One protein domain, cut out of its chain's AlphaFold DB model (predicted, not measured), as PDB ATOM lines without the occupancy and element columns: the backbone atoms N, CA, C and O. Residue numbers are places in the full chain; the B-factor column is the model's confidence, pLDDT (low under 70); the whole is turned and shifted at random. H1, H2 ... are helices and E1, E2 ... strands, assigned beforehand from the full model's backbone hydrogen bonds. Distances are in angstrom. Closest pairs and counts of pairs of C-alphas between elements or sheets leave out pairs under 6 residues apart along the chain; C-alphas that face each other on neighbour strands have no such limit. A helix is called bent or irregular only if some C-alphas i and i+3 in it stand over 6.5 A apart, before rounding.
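This is residues 143 to 343 of the 637 residues of an uncharacterized protein of Methylorubrum extorquens (strain ATCC 14718 / DSM 1338 / JCM 2805 / NCIMB 9133 / AM1) (UniProt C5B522). Two sheets meet edge to edge along E4 and E6 and together wrap round helix H2, which packs on one face of each. H1 covers the opposite face of the smaller, curled sheet; H3 sits near the far edge of the larger sheet, on the same face as H2, and that sheet's other face bears no named helix. The printed part has 201 residues, mixed in class, with three named helices and eleven named strands in the order E1 H1 E2 E3 E4 E5 E6 E7 H2 E8 E9 E10 E11 H3. The larger sheet runs E6 E5 E8 E9 E10 E11, antiparallel, the smaller E1 E2 E7 E3 E4, mixed. The whole is compact, radius of gyration of the C-alphas 16.8 A, and spans 51 by 40 by 28 A.

Begin at E1, residues 144 to 148, parallel to E2, residues 176 to 180; N 145 and O 176, 2.9 A apart, are within hydrogen-bond range. H1, residues 156 to 173, completes a strand-helix-strand unit, two parallel neighbour strands with a helix between, its crossover right-handed. H1 runs along the strands, height over the sheet 10.1 A; its closest C-alphas to E2 are Ala 170 and Thr 177, 6.8 A. E7, residues 247 to 251, is parallel to E2 (N 248 to O 177, 2.8 A) and to E3, residues 194 to 199 (N 195 to O 249, 2.8 A). E3 forms a hairpin with E4, residues 207 to 210 (N 198 to O 208, 3.0 A). From E4 look to E6, residues 236 to 242: their closest C-alphas, Val 207 and His 236, are 5.0 A apart. E6 forms a hairpin with E5, residues 227 to 233 (N 230 to O 239, 2.8 A), and E5 is antiparallel to E8, residues 285 to 291 (N 229 to O 289, 2.8 A). E8, E9 (297 to 303), E10 (310 to 315) and E11 (321 to 327) are a meander, each the antiparallel neighbour of the one before; N 288 and O 300 are 2.9 A apart, N 313 and O 299 2.8 A, N 314 and O 323 2.8 A. H2, residues 260 to 270, runs across this sheet at a height of 9.0 A, with Ala 264 and Val 288 its closest C-alphas to E8, 6.7 A. H2 is also on the smaller sheet, on the opposite face from H1; its closest C-alphas to E1 are Asn 262 and Val 146, 6.6 A. H3, residues 334 to 340, lies over E10 at a height of 9.6 A; with H2 it makes two layers, helices on one face of the larger sheet. H2 and H3 are close but not clearly touching: C-alphas 269 and 336 are 7.4 A apart. Every O i to N i+4 pair is within hydrogen-bond range in H2 and H3, and 12 of 14 in H1.

Find C-alpha 144 at (13.780, 36.964, -29.959), where E1 begins. H1 covers 26.2 A from C-alpha 156 at (4.571, 38.266, -5.618) and is irregular, C-alphas 157 and 160 being 7.0 A apart. H2 covers 14.4 A, E8 19.8 A and E9 19.3 A; H3 ends at C-alpha 340, (14.755, 40.150, -40.254).

The two C-alphas farthest apart, those of Glu 157 and Asn 307, are 50.9 A apart. The printed part has no cut. The long links are E2 to E3, E4 to E5 and H2 to E8. Mean pLDDT of the printed part is 88.0; residues 327 to 330 are under 70.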
ATOM      1  N   LYS A 143      16.297  34.650 -32.784       91.31
ATOM      2  CA  LYS A 143      16.144  34.286 -31.375       91.31
ATOM      3  C   LYS A 143      15.667  35.474 -30.534       91.31
ATOM      4  O   LYS A 143      16.429  36.003 -29.733       91.31
ATOM      5  N   ILE A 144      14.421  35.898 -30.734       92.88
ATOM      6  CA  ILE A 144      13.780  36.964 -29.959       92.88
ATOM      7  C   ILE A 144      12.443  36.509 -29.374       92.88
ATOM      8  O   ILE A 144      11.666  35.848 -30.065       92.88
ATOM      9  N   VAL A 145      12.168  36.870 -28.121       93.81
ATOM     10  CA  VAL A 145      10.874  36.631 -27.463       93.81
ATOM     11  C   VAL A 145      10.448  37.853 -26.651       93.81
ATOM     12  O   VAL A 145      11.259  38.491 -25.983       93.81
ATOM     13  N   VAL A 146       9.160  38.180 -26.686       93.88
ATOM     14  CA  VAL A 146       8.557  39.235 -25.872       93.88
ATOM     15  C   VAL A 146       7.500  38.627 -24.973       93.88
ATOM     16  O   VAL A 146       6.515  38.053 -25.446       93.88
ATOM     17  N   PHE A 147       7.715  38.783 -23.673       92.00
ATOM     18  CA  PHE A 147       6.786  38.375 -22.635       92.00
ATOM     19  C   PHE A 147       6.051  39.604 -22.113       92.00
ATOM     20  O   PHE A 147       6.673  40.570 -21.672       92.00
ATOM     21  N   ASP A 148       4.726  39.565 -22.198       90.19
ATOM     22  CA  ASP A 148       3.841  40.663 -21.812       90.19
ATOM     23  C   ASP A 148       3.031  40.224 -20.595       90.19
ATOM     24  O   ASP A 148       2.040  39.505 -20.737       90.19
ATOM     25  N   GLU A 149       3.515  40.596 -19.405       86.81
ATOM     26  CA  GLU A 149       2.909  40.286 -18.104       86.81
ATOM     27  C   GLU A 149       2.694  38.775 -17.870       86.81
ATOM     28  O   GLU A 149       1.658  38.344 -17.358       86.81
ATOM     29  N   THR A 150       3.671  37.927 -18.225       83.19
ATOM     30  CA  THR A 150       3.610  36.469 -17.954       83.19
ATOM     31  C   THR A 150       3.510  36.116 -16.473       83.19
ATOM     32  O   THR A 150       3.082  35.019 -16.115       83.19
ATOM     33  N   ASP A 151       3.882  37.054 -15.616       84.44
ATOM     34  CA  ASP A 151       3.923  36.974 -14.165       84.44
ATOM     35  C   ASP A 151       2.601  37.358 -13.476       84.44
ATOM     36  O   ASP A 151       2.512  37.303 -12.250       84.44
ATOM     37  N   CYS A 152       1.542  37.691 -14.225       79.75
ATOM     38  CA  CYS A 152       0.266  38.157 -13.659       79.75
ATOM     39  C   CYS A 152      -0.486  37.152 -12.768       79.75
ATOM     40  O   CYS A 152      -1.282  37.568 -11.930       79.75
ATOM     41  N   TRP A 153      -0.222  35.848 -12.897       83.00
ATOM     42  CA  TRP A 153      -0.821  34.807 -12.043       83.00
ATOM     43  C   TRP A 153       0.166  34.228 -11.024       83.00
ATOM     44  O   TRP A 153      -0.152  33.262 -10.329       83.00
ATOM     45  N   ILE A 154       1.370  34.794 -10.936       84.50
ATOM     46  CA  ILE A 154       2.424  34.333 -10.036       84.50
ATOM     47  C   ILE A 154       2.326  35.117  -8.728       84.50
ATOM     48  O   ILE A 154       2.135  36.331  -8.718       84.50
ATOM     49  N   LYS A 155       2.454  34.414  -7.598       84.38
ATOM     50  CA  LYS A 155       2.476  35.061  -6.280       84.38
ATOM     51  C   LYS A 155       3.665  36.031  -6.195       84.38
ATOM     52  O   LYS A 155       4.758  35.613  -6.581       84.38
ATOM     53  N   PRO A 156       3.506  37.257  -5.658       83.00
ATOM     54  CA  PRO A 156       4.571  38.266  -5.618       83.00
ATOM     55  C   PRO A 156       5.908  37.744  -5.076       83.00
ATOM     56  O   PRO A 156       6.957  37.960  -5.677       83.00
ATOM     57  N   GLU A 157       5.875  36.952  -4.003       84.69
ATOM     58  CA  GLU A 157       7.060  36.345  -3.388       84.69
ATOM     59  C   GLU A 157       7.815  35.338  -4.283       84.69
ATOM     60  O   GLU A 157       8.942  34.965  -3.966       84.69
ATOM     61  N   ARG A 158       7.220  34.891  -5.397       85.56
ATOM     62  CA  ARG A 158       7.807  33.952  -6.372       85.56
ATOM     63  C   ARG A 158       8.169  34.594  -7.709       85.56
ATOM     64  O   ARG A 158       8.886  33.974  -8.490       85.56
ATOM     65  N   VAL A 159       7.713  35.822  -7.970       85.81
ATOM     66  CA  VAL A 159       7.970  36.535  -9.233       85.81
ATOM     67  C   VAL A 159       9.467  36.628  -9.505       85.81
ATOM     68  O   VAL A 159       9.911  36.301 -10.601       85.81
ATOM     69  N   ARG A 160      10.262  36.975  -8.488       87.12
ATOM     70  CA  ARG A 160      11.717  37.080  -8.626       87.12
ATOM     71  C   ARG A 160      12.363  35.774  -9.088       87.12
ATOM     72  O   ARG A 160      13.068  35.783 -10.089       87.12
ATOM     73  N   SER A 161      12.104  34.663  -8.397       86.81
ATOM     74  CA  SER A 161      12.678  33.353  -8.743       86.81
ATOM     75  C   SER A 161      12.276  32.911 -10.150       86.81
ATOM     76  O   SER A 161      13.112  32.450 -10.923       86.81
ATOM     77  N   TYR A 162      11.015  33.135 -10.532       87.81
ATOM     78  CA  TYR A 162      10.546  32.885 -11.894       87.81
ATOM     79  C   TYR A 162      11.323  33.702 -12.938       87.81
ATOM     80  O   TYR A 162      11.812  33.144 -13.921       87.81
ATOM     81  N   LEU A 163      11.485  35.010 -12.719       87.38
ATOM     82  CA  LEU A 163      12.215  35.881 -13.642       87.38
ATOM     83  C   LEU A 163      13.717  35.559 -13.679       87.38
ATOM     84  O   LEU A 163      14.327  35.686 -14.739       87.38
ATOM     85  N   GLU A 164      14.312  35.099 -12.573       87.75
ATOM     86  CA  GLU A 164      15.701  34.616 -12.523       87.75
ATOM     87  C   GLU A 164      15.888  33.388 -13.423       87.75
ATOM     88  O   GLU A 164      16.818  33.363 -14.233       87.75
ATOM     89  N   VAL A 165      14.964  32.421 -13.378       88.19
ATOM     90  CA  VAL A 165      14.989  31.262 -14.286       88.19
ATOM     91  C   VAL A 165      14.820  31.681 -15.738       88.19
ATOM     92  O   VAL A 165      15.566  31.213 -16.600       88.19
ATOM     93  N   VAL A 166      13.855  32.555 -16.040       88.31
ATOM     94  CA  VAL A 166      13.643  33.040 -17.412       88.31
ATOM     95  C   VAL A 166      14.886  33.771 -17.914       88.31
ATOM     96  O   VAL A 166      15.305  33.556 -19.051       88.31
ATOM     97  N   HIS A 167      15.524  34.578 -17.064       88.56
ATOM     98  CA  HIS A 167      16.759  35.276 -17.390       88.56
ATOM     99  C   HIS A 167      17.921  34.322 -17.669       88.56
ATOM    100  O   HIS A 167      18.586  34.449 -18.701       88.56
ATOM    101  N   GLN A 168      18.139  33.346 -16.789       88.50
ATOM    102  CA  GLN A 168      19.173  32.333 -16.963       88.50
ATOM    103  C   GLN A 168      18.937  31.522 -18.242       88.50
ATOM    104  O   GLN A 168      19.847  31.382 -19.055       88.50
ATOM    105  N   THR A 169      17.703  31.074 -18.465       88.19
ATOM    106  CA  THR A 169      17.328  30.290 -19.648       88.19
ATOM    107  C   THR A 169      17.527  31.097 -20.930       88.19
ATOM    108  O   THR A 169      18.111  30.600 -21.890       88.19
ATOM    109  N   ALA A 170      17.089  32.360 -20.960       89.62
ATOM    110  CA  ALA A 170      17.289  33.232 -22.115       89.62
ATOM    111  C   ALA A 170      18.782  33.421 -22.423       89.62
ATOM    112  O   ALA A 170      19.191  33.337 -23.579       89.62
ATOM    113  N   ARG A 171      19.613  33.598 -21.388       88.19
ATOM    114  CA  ARG A 171      21.067  33.716 -21.534       88.19
ATOM    115  C   ARG A 171      21.704  32.429 -22.063       88.19
ATOM    116  O   ARG A 171      22.482  32.492 -23.009       88.19
ATOM    117  N   GLU A 172      21.370  31.277 -21.487       87.81
ATOM    118  CA  GLU A 172      21.901  29.972 -21.905       87.81
ATOM    119  C   GLU A 172      21.520  29.632 -23.352       87.81
ATOM    120  O   GLU A 172      22.339  29.118 -24.112       87.81
ATOM    121  N   LEU A 173      20.302  29.986 -23.771       87.94
ATOM    122  CA  LEU A 173      19.807  29.755 -25.131       87.94
ATOM    123  C   LEU A 173      20.227  30.841 -26.140       87.94
ATOM    124  O   LEU A 173      19.979  30.695 -27.346       87.94
ATOM    125  N   SER A 174      20.891  31.903 -25.663       90.38
ATOM    126  CA  SER A 174      21.236  33.102 -26.439       90.38
ATOM    127  C   SER A 174      20.004  33.716 -27.120       90.38
ATOM    128  O   SER A 174      19.998  33.957 -28.328       90.38
ATOM    129  N   LEU A 175      18.931  33.886 -26.344       92.50
ATOM    130  CA  LEU A 175      17.691  34.545 -26.738       92.50
ATOM    131  C   LEU A 175      17.705  36.002 -26.275       92.50
ATOM    132  O   LEU A 175      17.926  36.289 -25.096       92.50
ATOM    133  N   GLN A 176      17.378  36.897 -27.202       94.56
ATOM    134  CA  GLN A 176      17.032  38.271 -26.887       94.56
ATOM    135  C   GLN A 176      15.603  38.307 -26.339       94.56
ATOM    136  O   GLN A 176      14.659  37.917 -27.025       94.56
ATOM    137  N   THR A 177      15.422  38.792 -25.117       94.62
ATOM    138  CA  THR A 177      14.118  38.757 -24.447       94.62
ATOM    139  C   THR A 177      13.705  40.140 -23.977       94.62
ATOM    140  O   THR A 177      14.470  40.812 -23.290       94.62
ATOM    141  N   ILE A 178      12.476  40.547 -24.287       94.75
ATOM    142  CA  ILE A 178      11.847  41.732 -23.693       94.75
ATOM    143  C   ILE A 178      10.853  41.247 -22.637       94.75
ATOM    144  O   ILE A 178       9.876  40.577 -22.968       94.75
ATOM    145  N   LEU A 179      11.118  41.563 -21.370       92.25
ATOM    146  CA  LEU A 179      10.249  41.229 -20.242       92.25
ATOM    147  C   LEU A 179       9.444  42.458 -19.841       92.25
ATOM    148  O   LEU A 179      10.005  43.400 -19.289       92.25
ATOM    149  N   ILE A 180       8.138  42.446 -20.086       91.44
ATOM    150  CA  ILE A 180       7.230  43.493 -19.623       91.44
ATOM    151  C   ILE A 180       6.556  43.002 -18.343       91.44
ATOM    152  O   ILE A 180       5.842  42.000 -18.368       91.44
ATOM    153  N   SER A 181       6.766  43.720 -17.241       87.81
ATOM    154  CA  SER A 181       6.184  43.395 -15.936       87.81
ATOM    155  C   SER A 181       5.510  44.616 -15.313       87.81
ATOM    156  O   SER A 181       5.906  45.763 -15.541       87.81
ATOM    157  N   HIS A 182       4.467  44.365 -14.524       81.81
ATOM    158  CA  HIS A 182       3.805  45.366 -13.687       81.81
ATOM    159  C   HIS A 182       4.273  45.325 -12.225       81.81
ATOM    160  O   HIS A 182       3.844  46.161 -11.432       81.81
ATOM    161  N   HIS A 183       5.112  44.354 -11.855       81.44
ATOM    162  CA  HIS A 183       5.655  44.259 -10.505       81.44
ATOM    163  C   HIS A 183       6.733  45.318 -10.272       81.44
ATOM    164  O   HIS A 183       7.313  45.864 -11.215       81.44
ATOM    165  N   ASP A 184       6.996  45.601  -8.994       78.88
ATOM    166  CA  ASP A 184       8.053  46.527  -8.593       78.88
ATOM    167  C   ASP A 184       9.391  46.103  -9.237       78.88
ATOM    168  O   ASP A 184       9.774  44.932  -9.146       78.88
ATOM    169  N   PRO A 185      10.131  47.035  -9.859       77.06
ATOM    170  CA  PRO A 185      11.497  46.826 -10.331       77.06
ATOM    171  C   PRO A 185      12.433  46.088  -9.365       77.06
ATOM    172  O   PRO A 185      13.362  45.423  -9.816       77.06
ATOM    173  N   ALA A 186      12.202  46.168  -8.053       78.12
ATOM    174  CA  ALA A 186      12.943  45.421  -7.037       78.12
ATOM    175  C   ALA A 186      12.812  43.888  -7.158       78.12
ATOM    176  O   ALA A 186      13.670  43.158  -6.651       78.12
ATOM    177  N   PHE A 187      11.764  43.386  -7.820       75.88
ATOM    178  CA  PHE A 187      11.574  41.959  -8.094       75.88
ATOM    179  C   PHE A 187      12.346  41.474  -9.324       75.88
ATOM    180  O   PHE A 187      12.469  40.261  -9.511       75.88
ATOM    181  N   LEU A 188      12.884  42.377 -10.148       75.94
ATOM    182  CA  LEU A 188      13.681  41.979 -11.300       75.94
ATOM    183  C   LEU A 188      15.068  41.463 -10.874       75.94
ATOM    184  O   LEU A 188      15.695  42.025  -9.971       75.94
ATOM    185  N   PRO A 189      15.580  40.412 -11.542       75.88
ATOM    186  CA  PRO A 189      16.935  39.918 -11.330       75.88
ATOM    187  C   PRO A 189      17.992  41.019 -11.478       75.88
ATOM    188  O   PRO A 189      17.933  41.858 -12.380       75.88
ATOM    189  N   ALA A 190      19.013  40.983 -10.619       75.81
ATOM    190  CA  ALA A 190      20.135  41.906 -10.727       75.81
ATOM    191  C   ALA A 190      20.906  41.670 -12.040       75.81
ATOM    192  O   ALA A 190      21.168  40.532 -12.419       75.81
ATOM    193  N   GLY A 191      21.309  42.750 -12.712       78.50
ATOM    194  CA  GLY A 191      22.093  42.678 -13.952       78.50
ATOM    195  C   GLY A 191      21.272  42.697 -15.245       78.50
ATOM    196  O   GLY A 191      21.866  42.715 -16.318       78.50
ATOM    197  N   ILE A 192      19.939  42.755 -15.157       84.88
ATOM    198  CA  ILE A 192      19.064  43.029 -16.303       84.88
ATOM    199  C   ILE A 192      18.976  44.548 -16.518       84.88
ATOM    200  O   ILE A 192      18.585  45.249 -15.583       84.88
ATOM    201  N   PRO A 193      19.300  45.068 -17.717       89.25
ATOM    202  CA  PRO A 193      19.000  46.449 -18.076       89.25
ATOM    203  C   PRO A 193      17.497  46.721 -17.988       89.25
ATOM    204  O   PRO A 193      16.697  45.996 -18.590       89.25
ATOM    205  N   LEU A 194      17.118  47.759 -17.245       90.31
ATOM    206  CA  LEU A 194      15.725  48.118 -17.006       90.31
ATOM    207  C   LEU A 194      15.340  49.432 -17.687       90.31
ATOM    208  O   LEU A 194      15.929  50.476 -17.422       90.31
ATOM    209  N   ALA A 195      14.282  49.390 -18.488       91.81
ATOM    210  CA  ALA A 195      13.591  50.566 -18.985       91.81
ATOM    211  C   ALA A 195      12.328  50.848 -18.152       91.81
ATOM    212  O   ALA A 195      11.505  49.955 -17.925       91.81
ATOM    213  N   ARG A 196      12.163  52.092 -17.701       91.00
ATOM    214  CA  ARG A 196      10.997  52.559 -16.942       91.00
ATOM    215  C   ARG A 196      10.085  53.376 -17.842       91.00
ATOM    216  O   ARG A 196      10.531  54.260 -18.567       91.00
ATOM    217  N   VAL A 197       8.802  53.045 -17.809       90.38
ATOM    218  CA  VAL A 197       7.753  53.749 -18.541       90.38
ATOM    219  C   VAL A 197       7.086  54.723 -17.579       90.38
ATOM    220  O   VAL A 197       6.477  54.290 -16.603       90.38
ATOM    221  N   GLU A 198       7.194  56.020 -17.861       88.56
ATOM    222  CA  GLU A 198       6.714  57.098 -16.990       88.56
ATOM    223  C   GLU A 198       5.938  58.160 -17.779       88.56
ATOM    224  O   GLU A 198       6.108  58.314 -18.990       88.56
ATOM    225  N   GLY A 199       5.087  58.917 -17.084       85.56
ATOM    226  CA  GLY A 199       4.293  60.005 -17.658       85.56
ATOM    227  C   GLY A 199       2.788  59.753 -17.602       85.56
ATOM    228  O   GLY A 199       2.314  58.818 -16.957       85.56
ATOM    229  N   LEU A 200       2.026  60.614 -18.274       81.31
ATOM    230  CA  LEU A 200       0.564  60.551 -18.320       81.31
ATOM    231  C   LEU A 200       0.119  60.195 -19.745       81.31
ATOM    232  O   LEU A 200       0.401  60.968 -20.662       81.31
ATOM    233  N   PRO A 201      -0.598  59.072 -19.959       80.12
ATOM    234  CA  PRO A 201      -1.035  58.642 -21.291       80.12
ATOM    235  C   PRO A 201      -1.762  59.723 -22.101       80.12
ATOM    236  O   PRO A 201      -1.443  59.923 -23.280       80.12
ATOM    237  N   ASP A 202      -2.660  60.450 -21.432       77.69
ATOM    238  CA  ASP A 202      -3.508  61.502 -22.006       77.69
ATOM    239  C   ASP A 202      -2.884  62.909 -21.909       77.69
ATOM    240  O   ASP A 202      -3.493  63.891 -22.327       77.69
ATOM    241  N   GLY A 203      -1.677  63.031 -21.347       76.44
ATOM    242  CA  GLY A 203      -0.966  64.307 -21.251       76.44
ATOM    243  C   GLY A 203      -0.386  64.758 -22.595       76.44
ATOM    244  O   GLY A 203      -0.113  63.933 -23.467       76.44
ATOM    245  N   GLU A 204      -0.136  66.062 -22.754       76.00
ATOM    246  CA  GLU A 204       0.472  66.621 -23.978       76.00
ATOM    247  C   GLU A 204       1.843  66.001 -24.287       76.00
ATOM    248  O   GLU A 204       2.128  65.668 -25.435       76.00
ATOM    249  N   GLU A 205       2.664  65.766 -23.258       79.38
ATOM    250  CA  GLU A 205       3.984  65.133 -23.397       79.38
ATOM    251  C   GLU A 205       3.920  63.606 -23.593       79.38
ATOM    252  O   GLU A 205       4.928  62.985 -23.939       79.38
ATOM    253  N   GLY A 206       2.744  63.006 -23.375       84.50
ATOM    254  CA  GLY A 206       2.520  61.566 -23.381       84.50
ATOM    255  C   GLY A 206       3.412  60.802 -22.402       84.50
ATOM    256  O   GLY A 206       3.770  61.276 -21.324       84.50
ATOM    257  N   VAL A 207       3.738  59.576 -22.792       87.75
ATOM    258  CA  VAL A 207       4.562  58.641 -22.031       87.75
ATOM    259  C   VAL A 207       5.974  58.614 -22.601       87.75
ATOM    260  O   VAL A 207       6.172  58.648 -23.818       87.75
ATOM    261  N   ARG A 208       6.957  58.537 -21.701       89.31
ATOM    262  CA  ARG A 208       8.386  58.461 -22.002       89.31
ATOM    263  C   ARG A 208       8.955  57.131 -21.517       89.31
ATOM    264  O   ARG A 208       8.421  56.503 -20.604       89.31
ATOM    265  N   ILE A 209      10.051  56.714 -22.147       92.44
ATOM    266  CA  ILE A 209      10.833  55.546 -21.734       92.44
ATOM    267  C   ILE A 209      12.179  56.048 -21.217       92.44
ATOM    268  O   ILE A 209      13.011  56.521 -21.995       92.44
ATOM    269  N   GLU A 210      12.390  55.938 -19.912       92.88
ATOM    270  CA  GLU A 210      13.701  56.118 -19.300       92.88
ATOM    271  C   GLU A 210      14.467  54.798 -19.413       92.88
ATOM    272  O   GLU A 210      14.060  53.779 -18.862       92.88
ATOM    273  N   ASN A 211      15.552  54.788 -20.182       92.19
ATOM    274  CA  ASN A 211      16.349  53.583 -20.396       92.19
ATOM    275  C   ASN A 211      17.430  53.438 -19.328       92.19
ATOM    276  O   ASN A 211      17.924  54.435 -18.801       92.19
ATOM    277  N   ASP A 212      17.860  52.200 -19.088       88.12
ATOM    278  CA  ASP A 212      18.988  51.931 -18.204       88.12
ATOM    279  C   ASP A 212      20.241  52.682 -18.692       88.12
ATOM    280  O   ASP A 212      20.594  52.587 -19.876       88.12
ATOM    281  N   PRO A 213      20.959  53.400 -17.809       84.00
ATOM    282  CA  PRO A 213      22.208  54.059 -18.182       84.00
ATOM    283  C   PRO A 213      23.282  53.064 -18.651       84.00
ATOM    284  O   PRO A 213      24.195  53.436 -19.391       84.00
ATOM    285  N   ARG A 214      23.190  51.788 -18.251       82.12
ATOM    286  CA  ARG A 214      24.080  50.704 -18.682       82.12
ATOM    287  C   ARG A 214      23.647  50.197 -20.056       82.12
ATOM    288  O   ARG A 214      23.080  49.116 -20.203       82.12
ATOM    289  N   ARG A 215      23.929  50.993 -21.085       81.00
ATOM    290  CA  ARG A 215      23.660  50.617 -22.473       81.00
ATOM    291  C   ARG A 215      24.655  49.558 -22.949       81.00
ATOM    292  O   ARG A 215      25.864  49.733 -22.812       81.00
ATOM    293  N   HIS A 216      24.146  48.495 -23.571       89.00
ATOM    294  CA  HIS A 216      24.994  47.554 -24.303       89.00
ATOM    295  C   HIS A 216      25.627  48.249 -25.513       89.00
ATOM    296  O   HIS A 216      24.929  48.893 -26.306       89.00
ATOM    297  N   VAL A 217      26.943  48.117 -25.650       89.62
ATOM    298  CA  VAL A 217      27.685  48.621 -26.808       89.62
ATOM    299  C   VAL A 217      27.714  47.509 -27.843       89.62
ATOM    300  O   VAL A 217      28.460  46.546 -27.707       89.62
ATOM    301  N   TRP A 218      26.861  47.647 -28.851       92.75
ATOM    302  CA  TRP A 218      26.725  46.672 -29.922       92.75
ATOM    303  C   TRP A 218      27.914  46.733 -30.880       92.75
ATOM    304  O   TRP A 218      28.304  47.829 -31.287       92.75
ATOM    305  N   ALA A 219      28.430  45.576 -31.295       92.19
ATOM    306  CA  ALA A 219      29.248  45.515 -32.508       92.19
ATOM    307  C   ALA A 219      28.351  45.610 -33.759       92.19
ATOM    308  O   ALA A 219      27.151  45.306 -33.708       92.19
ATOM    309  N   ASP A 220      28.919  46.041 -34.887       86.88
ATOM    310  CA  ASP A 220      28.157  46.239 -36.128       86.88
ATOM    311  C   ASP A 220      27.552  44.927 -36.646       86.88
ATOM    312  O   ASP A 220      26.417  44.913 -37.118       86.88
ATOM    313  N   ASP A 221      28.272  43.818 -36.510       89.25
ATOM    314  CA  ASP A 221      27.892  42.478 -36.965       89.25
ATOM    315  C   ASP A 221      27.217  41.615 -35.884       89.25
ATOM    316  O   ASP A 221      26.728  40.524 -36.181       89.25
ATOM    317  N   GLU A 222      27.144  42.091 -34.639       91.94
ATOM    318  CA  GLU A 222      26.519  41.349 -33.541       91.94
ATOM    319  C   GLU A 222      25.030  41.080 -33.853       91.94
ATOM    320  O   GLU A 222      24.294  41.995 -34.209       91.94
ATOM    321  N   PRO A 223      24.500  39.858 -33.745       90.50
ATOM    322  CA  PRO A 223      23.098  39.611 -34.080       90.50
ATOM    323  C   PRO A 223      22.149  40.167 -33.003       90.50
ATOM    324  O   PRO A 223      22.332  39.900 -31.818       90.50
ATOM    325  N   GLY A 224      21.099  40.905 -33.392       91.75
ATOM    326  CA  GLY A 224      20.042  41.328 -32.453       91.75
ATOM    327  C   GLY A 224      19.301  42.613 -32.829       91.75
ATOM    328  O   GLY A 224      19.770  43.408 -33.638       91.75
ATOM    329  N   MET A 225      18.131  42.848 -32.240       95.12
ATOM    330  CA  MET A 225      17.470  44.154 -32.339       95.12
ATOM    331  C   MET A 225      18.142  45.139 -31.380       95.12
ATOM    332  O   MET A 225      18.417  44.804 -30.233       95.12
ATOM    333  N   ARG A 226      18.417  46.355 -31.846       95.19
ATOM    334  CA  ARG A 226      19.200  47.367 -31.119       95.19
ATOM    335  C   ARG A 226      18.328  48.300 -30.298       95.19
ATOM    336  O   ARG A 226      18.660  48.662 -29.171       95.19
ATOM    337  N   PHE A 227      17.233  48.732 -30.905       96.19
ATOM    338  CA  PHE A 227      16.270  49.637 -30.306       96.19
ATOM    339  C   PHE A 227      14.912  49.498 -30.989       96.19
ATOM    340  O   PHE A 227      14.830  49.041 -32.130       96.19
ATOM    341  N   ILE A 228      13.870  49.954 -30.301       97.50
ATOM    342  CA  ILE A 228      12.525  50.144 -30.843       97.50
ATOM    343  C   ILE A 228      12.143  51.597 -30.582       97.50
ATOM    344  O   ILE A 228      12.006  52.008 -29.430       97.50
ATOM    345  N   ARG A 229      11.981  52.384 -31.640       97.25
ATOM    346  CA  ARG A 229      11.487  53.757 -31.568       97.25
ATOM    347  C   ARG A 229      10.026  53.794 -31.978       97.25
ATOM    348  O   ARG A 229       9.658  53.268 -33.024       97.25
ATOM    349  N   MET A 230       9.205  54.424 -31.155       96.19
ATOM    350  CA  MET A 230       7.766  54.550 -31.331       96.19
ATOM    351  C   MET A 230       7.418  56.032 -31.396       96.19
ATOM    352  O   MET A 230       7.637  56.759 -30.428       96.19
ATOM    353  N   ARG A 231       6.881  56.477 -32.533       94.94
ATOM    354  CA  ARG A 231       6.440  57.858 -32.755       94.94
ATOM    355  C   ARG A 231       4.944  57.902 -33.007       94.94
ATOM    356  O   ARG A 231       4.444  57.153 -33.849       94.94
ATOM    357  N   ASN A 232       4.253  58.791 -32.295       94.06
ATOM    358  CA  ASN A 232       2.798  58.960 -32.335       94.06
ATOM    359  C   ASN A 232       2.034  57.636 -32.174       94.06
ATOM    360  O   ASN A 232       1.014  57.403 -32.829       94.06
ATOM    361  N   LEU A 233       2.541  56.752 -31.314       92.38
ATOM    362  CA  LEU A 233       2.019  55.407 -31.125       92.38
ATOM    363  C   LEU A 233       1.297  55.322 -29.779       92.38
ATOM    364  O   LEU A 233       1.917  55.140 -28.730       92.38
ATOM    365  N   GLN A 234      -0.031  55.434 -29.812       91.25
ATOM    366  CA  GLN A 234      -0.887  55.482 -28.625       91.25
ATOM    367  C   GLN A 234      -0.371  56.472 -27.563       91.25
ATOM    368  O   GLN A 234      -0.309  57.670 -27.826       91.25
ATOM    369  N   SER A 235       0.009  56.008 -26.366       90.50
ATOM    370  CA  SER A 235       0.485  56.882 -25.292       90.50
ATOM    371  C   SER A 235       1.886  57.462 -25.539       90.50
ATOM    372  O   SER A 235       2.246  58.425 -24.871       90.50
ATOM    373  N   HIS A 236       2.656  56.952 -26.508       90.69
ATOM    374  CA  HIS A 236       4.022  57.405 -26.801       90.69
ATOM    375  C   HIS A 236       4.036  58.488 -27.889       90.69
ATOM    376  O   HIS A 236       3.567  58.259 -29.008       90.69
ATOM    377  N   VAL A 237       4.610  59.655 -27.577       91.06
ATOM    378  CA  VAL A 237       4.803  60.756 -28.545       91.06
ATOM    379  C   VAL A 237       6.034  60.493 -29.413       91.06
ATOM    380  O   VAL A 237       5.925  60.393 -30.633       91.06
ATOM    381  N   ASP A 238       7.192  60.319 -28.783       92.31
ATOM    382  CA  ASP A 238       8.440  59.874 -29.406       92.31
ATOM    383  C   ASP A 238       9.297  59.224 -28.320       92.31
ATOM    384  O   ASP A 238       9.909  59.906 -27.497       92.31
ATOM    385  N   ALA A 239       9.273  57.896 -28.265       93.56
ATOM    386  CA  ALA A 239       9.975  57.125 -27.251       93.56
ATOM    387  C   ALA A 239      10.890  56.095 -27.906       93.56
ATOM    388  O   ALA A 239      10.519  55.458 -28.894       93.56
ATOM    389  N   VAL A 240      12.079  55.905 -27.339       95.81
ATOM    390  CA  VAL A 240      13.051  54.906 -27.794       95.81
ATOM    391  C   VAL A 240      13.305  53.934 -26.655       95.81
ATOM    392  O   VAL A 240      13.714  54.347 -25.577       95.81
ATOM    393  N   LEU A 241      13.083  52.646 -26.900       95.94
ATOM    394  CA  LEU A 241      13.511  51.558 -26.030       95.94
ATOM    395  C   LEU A 241      14.834  51.001 -26.557       95.94
ATOM    396  O   LEU A 241      14.883  50.499 -27.679       95.94
ATOM    397  N   HIS A 242      15.893  51.068 -25.759       95.56
ATOM    398  CA  HIS A 242      17.173  50.436 -26.050       95.56
ATOM    399  C   HIS A 242      17.153  48.975 -25.608       95.56
ATOM    400  O   HIS A 242      16.732  48.657 -24.501       95.56
ATOM    401  N   LEU A 243      17.629  48.092 -26.482       94.94
ATOM    402  CA  LEU A 243      17.658  46.656 -26.245       94.94
ATOM    403  C   LEU A 243      19.093  46.173 -26.020       94.94
ATOM    404  O   LEU A 243      20.060  46.784 -26.489       94.94
ATOM    405  N   CYS A 244      19.216  45.041 -25.334       92.44
ATOM    406  CA  CYS A 244      20.459  44.289 -25.189       92.44
ATOM    407  C   CYS A 244      20.325  42.882 -25.817       92.44
ATOM    408  O   CYS A 244      19.201  42.436 -26.058       92.44
ATOM    409  N   PRO A 245      21.434  42.168 -26.087       90.12
ATOM    410  CA  PRO A 245      21.401  40.818 -26.669       90.12
ATOM    411  C   PRO A 245      20.734  39.763 -25.777       90.12
ATOM    412  O   PRO A 245      20.266  38.743 -26.271       90.12
ATOM    413  N   GLY A 246      20.725  39.992 -24.462       90.88
ATOM    414  CA  GLY A 246      20.081  39.125 -23.481       90.88
ATOM    415  C   GLY A 246      18.683  39.621 -23.133       90.88
ATOM    416  O   GLY A 246      17.827  39.805 -23.992       90.88
ATOM    417  N   VAL A 247      18.448  39.844 -21.843       91.88
ATOM    418  CA  VAL A 247      17.136  40.249 -21.336       91.88
ATOM    419  C   VAL A 247      17.086  41.752 -21.103       91.88
ATOM    420  O   VAL A 247      17.930  42.280 -20.391       91.88
ATOM    421  N   THR A 248      16.076  42.418 -21.656       93.38
ATOM    422  CA  THR A 248      15.727  43.816 -21.374       93.38
ATOM    423  C   THR A 248      14.404  43.848 -20.609       93.38
ATOM    424  O   THR A 248      13.396  43.333 -21.094       93.38
ATOM    425  N   GLY A 249      14.402  44.426 -19.409       92.00
ATOM    426  CA  GLY A 249      13.195  44.601 -18.602       92.00
ATOM    427  C   GLY A 249      12.472  45.903 -18.941       92.00
ATOM    428  O   GLY A 249      13.114  46.923 -19.176       92.00
ATOM    429  N   VAL A 250      11.141  45.883 -18.936       92.00
ATOM    430  CA  VAL A 250      10.274  47.055 -19.092       92.00
ATOM    431  C   VAL A 250       9.272  47.071 -17.941       92.00
ATOM    432  O   VAL A 250       8.410  46.195 -17.848       92.00
ATOM    433  N   CYS A 251       9.370  48.082 -17.079       89.44
ATOM    434  CA  CYS A 251       8.517  48.242 -15.899       89.44
ATOM    435  C   CYS A 251       7.839  49.612 -15.864       89.44
ATOM    436  O   CYS A 251       8.188  50.526 -16.607       89.44
ATOM    437  N   GLY A 252       6.861  49.744 -14.975       84.69
ATOM    438  CA  GLY A 252       6.084  50.962 -14.755       84.69
ATOM    439  C   GLY A 252       4.678  50.625 -14.272       84.69
ATOM    440  O   GLY A 252       4.262  49.463 -14.326       84.69
ATOM    441  N   ASP A 253       3.926  51.632 -13.845       81.19
ATOM    442  CA  ASP A 253       2.567  51.433 -13.345       81.19
ATOM    443  C   ASP A 253       1.621  50.873 -14.416       81.19
ATOM    444  O   ASP A 253       1.865  50.891 -15.636       81.19
ATOM    445  N   ASN A 254       0.512  50.310 -13.947       80.88
ATOM    446  CA  ASN A 254      -0.536  49.806 -14.822       80.88
ATOM    447  C   ASN A 254      -1.089  50.924 -15.707       80.88
ATOM    448  O   ASN A 254      -1.201  52.074 -15.299       80.88
ATOM    449  N   ASN A 255      -1.447  50.565 -16.940       79.31
ATOM    450  CA  ASN A 255      -2.040  51.467 -17.932       79.31
ATOM    451  C   ASN A 255      -1.142  52.605 -18.458       79.31
ATOM    452  O   ASN A 255      -1.611  53.398 -19.267       79.31
ATOM    453  N   LEU A 256       0.157  52.637 -18.135       83.31
ATOM    454  CA  LEU A 256       1.100  53.591 -18.747       83.31
ATOM    455  C   LEU A 256       1.501  53.235 -20.190       83.31
ATOM    456  O   LEU A 256       2.183  53.997 -20.866       83.31
ATOM    457  N   GLY A 257       1.071  52.080 -20.703       81.81
ATOM    458  CA  GLY A 257       1.350  51.687 -22.084       81.81
ATOM    459  C   GLY A 257       2.628  50.867 -22.279       81.81
ATOM    460  O   GLY A 257       3.202  50.879 -23.365       81.81
ATOM    461  N   LYS A 258       3.047  50.092 -21.270       89.19
ATOM    462  CA  LYS A 258       4.152  49.118 -21.381       89.19
ATOM    463  C   LYS A 258       3.910  48.099 -22.503       89.19
ATOM    464  O   LYS A 258       4.722  47.957 -23.414       89.19
ATOM    465  N   SER A 259       2.714  47.507 -22.529       90.31
ATOM    466  CA  SER A 259       2.264  46.565 -23.566       90.31
ATOM    467  C   SER A 259       2.127  47.197 -24.962       90.31
ATOM    468  O   SER A 259       1.764  46.514 -25.919       90.31
ATOM    469  N   ILE A 260       2.361  48.510 -25.127       91.94
ATOM    470  CA  ILE A 260       2.461  49.126 -26.461       91.94
ATOM    471  C   ILE A 260       3.717  48.641 -27.176       91.94
ATOM    472  O   ILE A 260       3.640  48.415 -28.375       91.94
ATOM    473  N   VAL A 261       4.821  48.394 -26.462       93.44
ATOM    474  CA  VAL A 261       6.069  47.872 -27.051       93.44
ATOM    475  C   VAL A 261       5.799  46.571 -27.809       93.44
ATOM    476  O   VAL A 261       6.105  46.442 -28.991       93.44
ATOM    477  N   ASN A 262       5.136  45.625 -27.149       93.06
ATOM    478  CA  ASN A 262       4.757  44.351 -27.744       93.06
ATOM    479  C   ASN A 262       3.734  44.517 -28.887       93.06
ATOM    480  O   ASN A 262       3.851  43.897 -29.943       93.06
ATOM    481  N   ARG A 263       2.751  45.413 -28.727       92.44
ATOM    482  CA  ARG A 263       1.783  45.724 -29.796       92.44
ATOM    483  C   ARG A 263       2.428  46.380 -31.017       92.44
ATOM    484  O   ARG A 263       1.973  46.119 -32.126       92.44
ATOM    485  N   ALA A 264       3.472  47.183 -30.833       94.25
ATOM    486  CA  ALA A 264       4.258  47.759 -31.916       94.25
ATOM    487  C   ALA A 264       4.915  46.642 -32.732       94.25
ATOM    488  O   ALA A 264       4.723  46.575 -33.940       94.25
ATOM    489  N   LEU A 265       5.602  45.711 -32.065       94.25
ATOM    490  CA  LEU A 265       6.257  44.575 -32.719       94.25
ATOM    491  C   LEU A 265       5.258  43.684 -33.465       94.25
ATOM    492  O   LEU A 265       5.488  43.341 -34.621       94.25
ATOM    493  N   ARG A 266       4.100  43.392 -32.865       92.31
ATOM    494  CA  ARG A 266       3.021  42.647 -33.537       92.31
ATOM    495  C   ARG A 266       2.441  43.394 -34.738       92.31
ATOM    496  O   ARG A 266       2.097  42.765 -35.732       92.31
ATOM    497  N   ALA A 267       2.362  44.724 -34.699       92.00
ATOM    498  CA  ALA A 267       1.962  45.500 -35.870       92.00
ATOM    499  C   ALA A 267       2.989  45.381 -37.010       92.00
ATOM    500  O   ALA A 267       2.596  45.207 -38.161       92.00
ATOM    501  N   VAL A 268       4.288  45.412 -36.684       93.00
ATOM    502  CA  VAL A 268       5.372  45.292 -37.672       93.00
ATOM    503  C   VAL A 268       5.446  43.892 -38.286       93.00
ATOM    504  O   VAL A 268       5.540  43.782 -39.506       93.00
ATOM    505  N   PHE A 269       5.417  42.842 -37.461       92.00
ATOM    506  CA  PHE A 269       5.725  41.472 -37.888       92.00
ATOM    507  C   PHE A 269       4.500  40.596 -38.159       92.00
ATOM    508  O   PHE A 269       4.610  39.667 -38.949       92.00
ATOM    509  N   HIS A 270       3.349  40.881 -37.540       89.81
ATOM    510  CA  HIS A 270       2.106  40.104 -37.699       89.81
ATOM    511  C   HIS A 270       0.991  40.910 -38.397       89.81
ATOM    512  O   HIS A 270      -0.149  40.462 -38.499       89.81
ATOM    513  N   GLY A 271       1.269  42.149 -38.824       88.25
ATOM    514  CA  GLY A 271       0.306  42.963 -39.574       88.25
ATOM    515  C   GLY A 271      -0.898  43.433 -38.750       88.25
ATOM    516  O   GLY A 271      -1.904  43.897 -39.292       88.25
ATOM    517  N   GLU A 272      -0.814  43.359 -37.418       88.69
ATOM    518  CA  GLU A 272      -1.898  43.718 -36.494       88.69
ATOM    519  C   GLU A 272      -2.063  45.247 -36.301       88.69
ATOM    520  O   GLU A 272      -2.440  45.753 -35.237       88.69
ATOM    521  N   GLY A 273      -1.790  46.005 -37.363       84.62
ATOM    522  CA  GLY A 273      -1.817  47.458 -37.436       84.62
ATOM    523  C   GLY A 273      -3.220  48.070 -37.452       84.62
ATOM    524  O   GLY A 273      -3.741  48.434 -38.510       84.62
ATOM    525  N   ARG A 274      -3.865  48.226 -36.291       87.25
ATOM    526  CA  ARG A 274      -5.194  48.870 -36.193       87.25
ATOM    527  C   ARG A 274      -5.125  50.400 -36.136       87.25
ATOM    528  O   ARG A 274      -4.107  50.962 -35.755       87.25
ATOM    529  N   GLU A 275      -6.236  51.061 -36.466       86.44
ATOM    530  CA  GLU A 275      -6.368  52.529 -36.417       86.44
ATOM    531  C   GLU A 275      -5.978  53.096 -35.048       86.44
ATOM    532  O   GLU A 275      -5.112  53.957 -34.971       86.44
ATOM    533  N   GLY A 276      -6.498  52.504 -33.968       87.44
ATOM    534  CA  GLY A 276      -6.177  52.907 -32.596       87.44
ATOM    535  C   GLY A 276      -4.749  52.598 -32.132       87.44
ATOM    536  O   GLY A 276      -4.510  52.574 -30.931       87.44
ATOM    537  N   LEU A 277      -3.810  52.249 -33.022       89.12
ATOM    538  CA  LEU A 277      -2.375  52.362 -32.726       89.12
ATOM    539  C   LEU A 277      -1.879  53.794 -32.904       89.12
ATOM    540  O   LEU A 277      -0.937  54.185 -32.219       89.12
ATOM    541  N   VAL A 278      -2.496  54.559 -33.803       91.50
ATOM    542  CA  VAL A 278      -2.197  55.979 -33.959       91.50
ATOM    543  C   VAL A 278      -2.696  56.710 -32.723       91.50
ATOM    544  O   VAL A 278      -3.776  56.424 -32.216       91.50
ATOM    545  N   ARG A 279      -1.861  57.600 -32.193       87.25
ATOM    546  CA  ARG A 279      -2.178  58.408 -31.017       87.25
ATOM    547  C   ARG A 279      -3.403  59.298 -31.268       87.25
ATOM    548  O   ARG A 279      -3.439  60.034 -32.252       87.25
ATOM    549  N   ASP A 280      -4.341  59.305 -30.320       77.88
ATOM    550  CA  ASP A 280      -5.624  60.027 -30.416       77.88
ATOM    551  C   ASP A 280      -5.492  61.567 -30.324       77.88
ATOM    552  O   ASP A 280      -6.453  62.297 -30.561       77.88
ATOM    553  N   SER A 281      -4.294  62.099 -30.048       74.75
ATOM    554  CA  SER A 281      -4.009  63.539 -29.911       74.75
ATOM    555  C   SER A 281      -3.811  64.269 -31.254       74.75
ATOM    556  O   SER A 281      -2.936  65.125 -31.380       74.75
ATOM    557  N   GLY A 282      -4.582  63.906 -32.282       74.94
ATOM    558  CA  GLY A 282      -4.550  64.558 -33.600       74.94
ATOM    559  C   GLY A 282      -3.427  64.111 -34.546       74.94
ATOM    560  O   GLY A 282      -3.253  64.714 -35.604       74.94
ATOM    561  N   ALA A 283      -2.679  63.056 -34.210       87.06
ATOM    562  CA  ALA A 283      -1.687  62.490 -35.120       87.06
ATOM    563  C   ALA A 283      -2.370  61.797 -36.311       87.06
ATOM    564  O   ALA A 283      -3.350  61.074 -36.153       87.06
ATOM    565  N   THR A 284      -1.839  61.988 -37.520       90.75
ATOM    566  CA  THR A 284      -2.378  61.352 -38.737       90.75
ATOM    567  C   THR A 284      -1.705  60.024 -39.067       90.75
ATOM    568  O   THR A 284      -2.252  59.226 -39.835       90.75
ATOM    569  N   GLU A 285      -0.526  59.777 -38.498       93.50
ATOM    570  CA  GLU A 285       0.241  58.553 -38.683       93.50
ATOM    571  C   GLU A 285       1.054  58.184 -37.439       93.50
ATOM    572  O   GLU A 285       1.450  59.054 -36.662       93.50
ATOM    573  N   ALA A 286       1.307  56.885 -37.284       95.12
ATOM    574  CA  ALA A 286       2.225  56.317 -36.306       95.12
ATOM    575  C   ALA A 286       3.399  55.645 -37.014       95.12
ATOM    576  O   ALA A 286       3.220  55.021 -38.064       95.12
ATOM    577  N   VAL A 287       4.586  55.741 -36.416       96.31
ATOM    578  CA  VAL A 287       5.819  55.174 -36.964       96.31
ATOM    579  C   VAL A 287       6.500  54.303 -35.916       96.31
ATOM    580  O   VAL A 287       6.691  54.724 -34.775       96.31
ATOM    581  N   VAL A 288       6.894  53.099 -36.322       97.44
ATOM    582  CA  VAL A 288       7.731  52.189 -35.536       97.44
ATOM    583  C   VAL A 288       9.036  51.974 -36.288       97.44
ATOM    584  O   VAL A 288       9.020  51.594 -37.455       97.44
ATOM    585  N   GLU A 289      10.167  52.218 -35.634       97.88
ATOM    586  CA  GLU A 289      11.502  51.984 -36.189       97.88
ATOM    587  C   GLU A 289      12.257  50.985 -35.317       97.88
ATOM    588  O   GLU A 289      12.394  51.183 -34.110       97.88
ATOM    589  N   ILE A 290      12.752  49.914 -35.928       97.62
ATOM    590  CA  ILE A 290      13.517  48.860 -35.265       97.62
ATOM    591  C   ILE A 290      14.939  48.898 -35.810       97.62
ATOM    592  O   ILE A 290      15.154  48.674 -37.002       97.62
ATOM    593  N   GLY A 291      15.905  49.179 -34.939       96.19
ATOM    594  CA  GLY A 291      17.322  49.109 -35.289       96.19
ATOM    595  C   GLY A 291      17.800  47.663 -35.357       96.19
ATOM    596  O   GLY A 291      17.530  46.881 -34.442       96.19
ATOM    597  N   LEU A 292      18.529  47.319 -36.410       95.06
ATOM    598  CA  LEU A 292      19.090  45.995 -36.672       95.06
ATOM    599  C   LEU A 292      20.625  46.076 -36.738       95.06
ATOM    600  O   LEU A 292      21.214  47.150 -36.589       95.06
ATOM    601  N   GLU A 293      21.281  44.934 -36.924       93.44
ATOM    602  CA  GLU A 293      22.711  44.879 -37.240       93.44
ATOM    603  C   GLU A 293      23.080  45.700 -38.495       93.44
ATOM    604  O   GLU A 293      22.232  46.027 -39.330       93.44
ATOM    605  N   GLN A 294      24.362  46.053 -38.617       91.31
ATOM    606  CA  GLN A 294      24.931  46.840 -39.722       91.31
ATOM    607  C   GLN A 294      24.300  48.232 -39.891       91.31
ATOM    608  O   GLN A 294      24.282  48.786 -40.985       91.31
ATOM    609  N   GLY A 295      23.743  48.798 -38.816       90.81
ATOM    610  CA  GLY A 295      23.107  50.118 -38.839       90.81
ATOM    611  C   GLY A 295      21.782  50.170 -39.605       90.81
ATOM    612  O   GLY A 295      21.256  51.261 -39.820       90.81
ATOM    613  N   ARG A 296      21.223  49.020 -39.999       94.69
ATOM    614  CA  ARG A 296      19.946  48.957 -40.717       94.69
ATOM    615  C   ARG A 296      18.775  49.325 -39.819       94.69
ATOM    616  O   ARG A 296      18.775  49.041 -38.621       94.69
ATOM    617  N   VAL A 297      17.733  49.906 -40.408       96.81
ATOM    618  CA  VAL A 297      16.504  50.272 -39.692       96.81
ATOM    619  C   VAL A 297      15.285  49.771 -40.449       96.81
ATOM    620  O   VAL A 297      15.012  50.208 -41.564       96.81
ATOM    621  N   LEU A 298      14.507  48.891 -39.819       96.62
ATOM    622  CA  LEU A 298      13.176  48.542 -40.306       96.62
ATOM    623  C   LEU A 298      12.181  49.595 -39.825       96.62
ATOM    624  O   LEU A 298      11.944  49.733 -38.626       96.62
ATOM    625  N   ARG A 299      11.571  50.311 -40.763       96.56
ATOM    626  CA  ARG A 299      10.521  51.293 -40.519       96.56
ATOM    627  C   ARG A 299       9.166  50.732 -40.931       96.56
ATOM    628  O   ARG A 299       8.988  50.282 -42.058       96.56
ATOM    629  N   TYR A 300       8.199  50.842 -40.034       95.69
ATOM    630  CA  TYR A 300       6.785  50.588 -40.272       95.69
ATOM    631  C   TYR A 300       5.990  51.873 -40.042       95.69
ATOM    632  O   TYR A 300       6.204  52.563 -39.044       95.69
ATOM    633  N   VAL A 301       5.072  52.190 -40.951       94.19
ATOM    634  CA  VAL A 301       4.202  53.371 -40.859       94.19
ATOM    635  C   VAL A 301       2.744  52.949 -40.987       94.19
ATOM    636  O   VAL A 301       2.392  52.210 -41.905       94.19
ATOM    637  N   ARG A 302       1.884  53.464 -40.102       93.06
ATOM    638  CA  ARG A 302       0.423  53.289 -40.124       93.06
ATOM    639  C   ARG A 302      -0.259  54.651 -40.233       93.06
ATOM    640  O   ARG A 302      -0.134  55.455 -39.317       93.06
ATOM    641  N   ARG A 303      -1.034  54.896 -41.299       92.00
ATOM    642  CA  ARG A 303      -1.728  56.183 -41.547       92.00
ATOM    643  C   ARG A 303      -3.241  56.090 -41.404       92.00
ATOM    644  O   ARG A 303      -3.849  55.256 -42.068       92.00
ATOM    645  N   LEU A 304      -3.883  56.957 -40.618       89.12
ATOM    646  CA  LEU A 304      -5.348  56.946 -40.432       89.12
ATOM    647  C   LEU A 304      -6.114  56.991 -41.765       89.12
ATOM    648  O   LEU A 304      -7.120  56.304 -41.934       89.12
ATOM    649  N   LYS A 305      -5.615  57.788 -42.714       84.88
ATOM    650  CA  LYS A 305      -6.179  57.983 -44.053       84.88
ATOM    651  C   LYS A 305      -5.062  57.948 -45.100       84.88
ATOM    652  O   LYS A 305      -3.933  58.330 -44.803       84.88
ATOM    653  N   GLY A 306      -5.397  57.543 -46.325       79.31
ATOM    654  CA  GLY A 306      -4.471  57.468 -47.464       79.31
ATOM    655  C   GLY A 306      -4.304  56.051 -48.016       79.31
ATOM    656  O   GLY A 306      -4.777  55.087 -47.422       79.31
ATOM    657  N   ASN A 307      -3.645  55.938 -49.172       77.38
ATOM    658  CA  ASN A 307      -3.241  54.671 -49.781       77.38
ATOM    659  C   ASN A 307      -1.738  54.758 -50.121       77.38
ATOM    660  O   ASN A 307      -1.374  55.665 -50.870       77.38
ATOM    661  N   PRO A 308      -0.874  53.886 -49.578       83.44
ATOM    662  CA  PRO A 308      -1.184  52.780 -48.672       83.44
ATOM    663  C   PRO A 308      -1.492  53.239 -47.237       83.44
ATOM    664  O   PRO A 308      -0.980  54.248 -46.741       83.44
ATOM    665  N   ILE A 309      -2.322  52.446 -46.557       87.56
ATOM    666  CA  ILE A 309      -2.653  52.601 -45.134       87.56
ATOM    667  C   ILE A 309      -1.472  52.163 -44.251       87.56
ATOM    668  O   ILE A 309      -1.292  52.692 -43.147       87.56
ATOM    669  N   GLN A 310      -0.687  51.197 -44.733       90.75
ATOM    670  CA  GLN A 310       0.468  50.625 -44.050       90.75
ATOM    671  C   GLN A 310       1.656  50.529 -45.006       90.75
ATOM    672  O   GLN A 310       1.498  50.116 -46.151       90.75
ATOM    673  N   SER A 311       2.854  50.881 -44.552       91.75
ATOM    674  CA  SER A 311       4.065  50.738 -45.366       91.75
ATOM    675  C   SER A 311       5.230  50.225 -44.538       91.75
ATOM    676  O   SER A 311       5.400  50.628 -43.384       91.75
ATOM    677  N   TRP A 312       6.050  49.378 -45.155       94.44
ATOM    678  CA  TRP A 312       7.283  48.848 -44.588       94.44
ATOM    679  C   TRP A 312       8.458  49.315 -45.436       94.44
ATOM    680  O   TRP A 312       8.406  49.276 -46.666       94.44
ATOM    681  N   THR A 313       9.529  49.743 -44.784       94.62
ATOM    682  CA  THR A 313      10.751  50.195 -45.446       94.62
ATOM    683  C   THR A 313      11.953  49.700 -44.663       94.62
ATOM    684  O   THR A 313      12.037  49.936 -43.461       94.62
ATOM    685  N   LEU A 314      12.885  49.028 -45.328       95.12
ATOM    686  CA  LEU A 314      14.183  48.687 -44.765       95.12
ATOM    687  C   LEU A 314      15.202  49.725 -45.224       95.12
ATOM    688  O   LEU A 314      15.412  49.903 -46.423       95.12
ATOM    689  N   LEU A 315      15.808  50.419 -44.268       94.12
ATOM    690  CA  LEU A 315      16.813  51.449 -44.501       94.12
ATOM    691  C   LEU A 315      18.204  50.892 -44.212       94.12
ATOM    692  O   LEU A 315      18.383  50.192 -43.214       94.12
ATOM    693  N   GLU A 316      19.174  51.233 -45.053       93.69
ATOM    694  CA  GLU A 316      20.596  51.004 -44.786       93.69
ATOM    695  C   GLU A 316      21.153  52.049 -43.805       93.69
ATOM    696  O   GLU A 316      20.490  53.035 -43.468       93.69
ATOM    697  N   ALA A 317      22.398  51.852 -43.359       89.94
ATOM    698  CA  ALA A 317      23.077  52.760 -42.430       89.94
ATOM    699  C   ALA A 317      23.203  54.208 -42.946       89.94
ATOM    700  O   ALA A 317      23.250  55.145 -42.150       89.94
ATOM    701  N   ASP A 318      23.240  54.403 -44.268       88.06
ATOM    702  CA  ASP A 318      23.279  55.720 -44.918       88.06
ATOM    703  C   ASP A 318      21.887  56.358 -45.101       88.06
ATOM    704  O   ASP A 318      21.770  57.484 -45.589       88.06
ATOM    705  N   GLY A 319      20.824  55.654 -44.696       84.94
ATOM    706  CA  GLY A 319      19.435  56.075 -44.839       84.94
ATOM    707  C   GLY A 319      18.818  55.790 -46.210       84.94
ATOM    708  O   GLY A 319      17.653  56.142 -46.421       84.94
ATOM    709  N   SER A 320      19.548  55.155 -47.130       87.88
ATOM    710  CA  SER A 320      18.998  54.693 -48.404       87.88
ATOM    711  C   SER A 320      18.009  53.542 -48.195       87.88
ATOM    712  O   SER A 320      18.089  52.784 -47.229       87.88
ATOM    713  N   VAL A 321      17.025  53.433 -49.089       90.06
ATOM    714  CA  VAL A 321      16.009  52.376 -49.029       90.06
ATOM    715  C   VAL A 321      16.561  51.116 -49.690       90.06
ATOM    716  O   VAL A 321      16.797  51.115 -50.896       90.06
ATOM    717  N   HIS A 322      16.725  50.050 -48.909       82.25
ATOM    718  CA  HIS A 322      17.101  48.727 -49.408       82.25
ATOM    719  C   HIS A 322      15.888  47.979 -49.979       82.25
ATOM    720  O   HIS A 322      15.925  47.503 -51.108       82.25
ATOM    721  N   ASP A 323      14.788  47.935 -49.218       83.44
ATOM    722  CA  ASP A 323      13.485  47.444 -49.678       83.44
ATOM    723  C   ASP A 323      12.374  48.371 -49.203       83.44
ATOM    724  O   ASP A 323      12.422  48.931 -48.105       83.44
ATOM    725  N   GLY A 324      11.321  48.475 -50.003       81.12
ATOM    726  CA  GLY A 324      10.100  49.172 -49.637       81.12
ATOM    727  C   GLY A 324       8.891  48.421 -50.164       81.12
ATOM    728  O   GLY A 324       8.919  47.875 -51.266       81.12
ATOM    729  N   CYS A 325       7.825  48.385 -49.375       78.88
ATOM    730  CA  CYS A 325       6.523  47.942 -49.842       78.88
ATOM    731  C   CYS A 325       5.432  48.832 -49.252       78.88
ATOM    732  O   CYS A 325       5.302  48.980 -48.033       78.88
ATOM    733  N   ASP A 326       4.632  49.378 -50.157       73.44
ATOM    734  CA  ASP A 326       3.422  50.126 -49.876       73.44
ATOM    735  C   ASP A 326       2.244  49.145 -49.903       73.44
ATOM    736  O   ASP A 326       1.638  48.906 -50.949       73.44
ATOM    737  N   ALA A 327       1.935  48.513 -48.767       61.97
ATOM    738  CA  ALA A 327       0.852  47.537 -48.724       61.97
ATOM    739  C   ALA A 327      -0.499  48.240 -48.507       61.97
ATOM    740  O   ALA A 327      -0.761  48.871 -47.482       61.97
ATOM    741  N   GLY A 328      -1.417  48.075 -49.459       55.03
ATOM    742  CA  GLY A 328      -2.814  48.497 -49.293       55.03
ATOM    743  C   GLY A 328      -3.611  47.648 -48.283       55.03
ATOM    744  O   GLY A 328      -4.747  47.997 -47.972       55.03
ATOM    745  N   GLY A 329      -3.042  46.540 -47.785       63.25
ATOM    746  CA  GLY A 329      -3.702  45.533 -46.942       63.25
ATOM    747  C   GLY A 329      -3.135  45.395 -45.519       63.25
ATOM    748  O   GLY A 329      -2.408  46.261 -45.032       63.25
ATOM    749  N   ARG A 330      -3.513  44.306 -44.828       68.25
ATOM    750  CA  ARG A 330      -2.969  43.915 -43.507       68.25
ATOM    751  C   ARG A 330      -1.746  43.002 -43.590       68.25
ATOM    752  O   ARG A 330      -1.110  42.779 -42.567       68.25
ATOM    753  N   ASP A 331      -1.423  42.502 -44.774       82.50
ATOM    754  CA  ASP A 331      -0.407  41.470 -44.931       82.50
ATOM    755  C   ASP A 331       1.000  42.060 -44.829       82.50
ATOM    756  O   ASP A 331       1.333  43.053 -45.481       82.50
ATOM    757  N   VAL A 332       1.829  41.429 -44.000       87.50
ATOM    758  CA  VAL A 332       3.236  41.793 -43.847       87.50
ATOM    759  C   VAL A 332       4.002  41.331 -45.089       87.50
ATOM    760  O   VAL A 332       3.845  40.179 -45.502       87.50
ATOM    761  N   PRO A 333       4.848  42.180 -45.700       89.12
ATOM    762  CA  PRO A 333       5.640  41.772 -46.853       89.12
ATOM    763  C   PRO A 333       6.544  40.575 -46.529       89.12
ATOM    764  O   PRO A 333       7.230  40.567 -45.507       89.12
ATOM    765  N   SER A 334       6.606  39.589 -47.430       88.62
ATOM    766  CA  SER A 334       7.378  38.352 -47.221       88.62
ATOM    767  C   SER A 334       8.863  38.603 -46.930       88.62
ATOM    768  O   SER A 334       9.459  37.895 -46.117       88.62
ATOM    769  N   TRP A 335       9.439  39.651 -47.531       90.94
ATOM    770  CA  TRP A 335      10.835  40.037 -47.320       90.94
ATOM    771  C   TRP A 335      11.132  40.435 -45.869       90.94
ATOM    772  O   TRP A 335      12.267  40.280 -45.427       90.94
ATOM    773  N   VAL A 336      10.143  40.914 -45.097       90.88
ATOM    774  CA  VAL A 336      10.343  41.281 -43.684       90.88
ATOM    775  C   VAL A 336      10.732  40.039 -42.888       90.88
ATOM    776  O   VAL A 336      11.722  40.053 -42.157       90.88
ATOM    777  N   ALA A 337      10.001  38.939 -43.080       88.44
ATOM    778  CA  ALA A 337      10.289  37.685 -42.399       88.44
ATOM    779  C   ALA A 337      11.595  37.039 -42.878       88.44
ATOM    780  O   ALA A 337      12.305  36.438 -42.072       88.44
ATOM    781  N   GLU A 338      11.927  37.180 -44.163       87.50
ATOM    782  CA  GLU A 338      13.165  36.667 -44.756       87.50
ATOM    783  C   GLU A 338      14.406  37.420 -44.251       87.50
ATOM    784  O   GLU A 338      15.359  36.797 -43.788       87.50
ATOM    785  N   LYS A 339      14.384  38.759 -44.285       88.12
ATOM    786  CA  LYS A 339      15.553  39.598 -43.973       88.12
ATOM    787  C   LYS A 339      15.749  39.827 -42.480       88.12
ATOM    788  O   LYS A 339      16.881  39.866 -42.010       88.12
ATOM    789  N   VAL A 340      14.666  39.968 -41.714       88.75
ATOM    790  CA  VAL A 340      14.755  40.150 -40.254       88.75
ATOM    791  C   VAL A 340      14.815  38.804 -39.541       88.75
ATOM    792  O   VAL A 340      15.316  38.709 -38.420       88.75
ATOM    793  N   GLY A 341      14.332  37.744 -40.190       85.88
ATOM    794  CA  GLY A 341      14.286  36.412 -39.614       85.88
ATOM    795  C   GLY A 341      13.199  36.258 -38.556       85.88
ATOM    796  O   GLY A 341      13.314  35.354 -37.750       85.88
ATOM    797  N   VAL A 342      12.168  37.106 -38.511       85.06
ATOM    798  CA  VAL A 342      11.015  36.960 -37.600       85.06
ATOM    799  C   VAL A 342       9.777  36.671 -38.443       85.06
ATOM    800  O   VAL A 342       9.413  37.491 -39.281       85.06
ATOM    801  N   ALA A 343       9.161  35.504 -38.263       75.88
ATOM    802  CA  ALA A 343       7.928  35.139 -38.967       75.88
ATOM    803  C   ALA A 343       6.679  35.575 -38.189       75.88
ATOM    804  O   ALA A 343       6.777  35.948 -37.020       75.88
TER     805      ALA A 343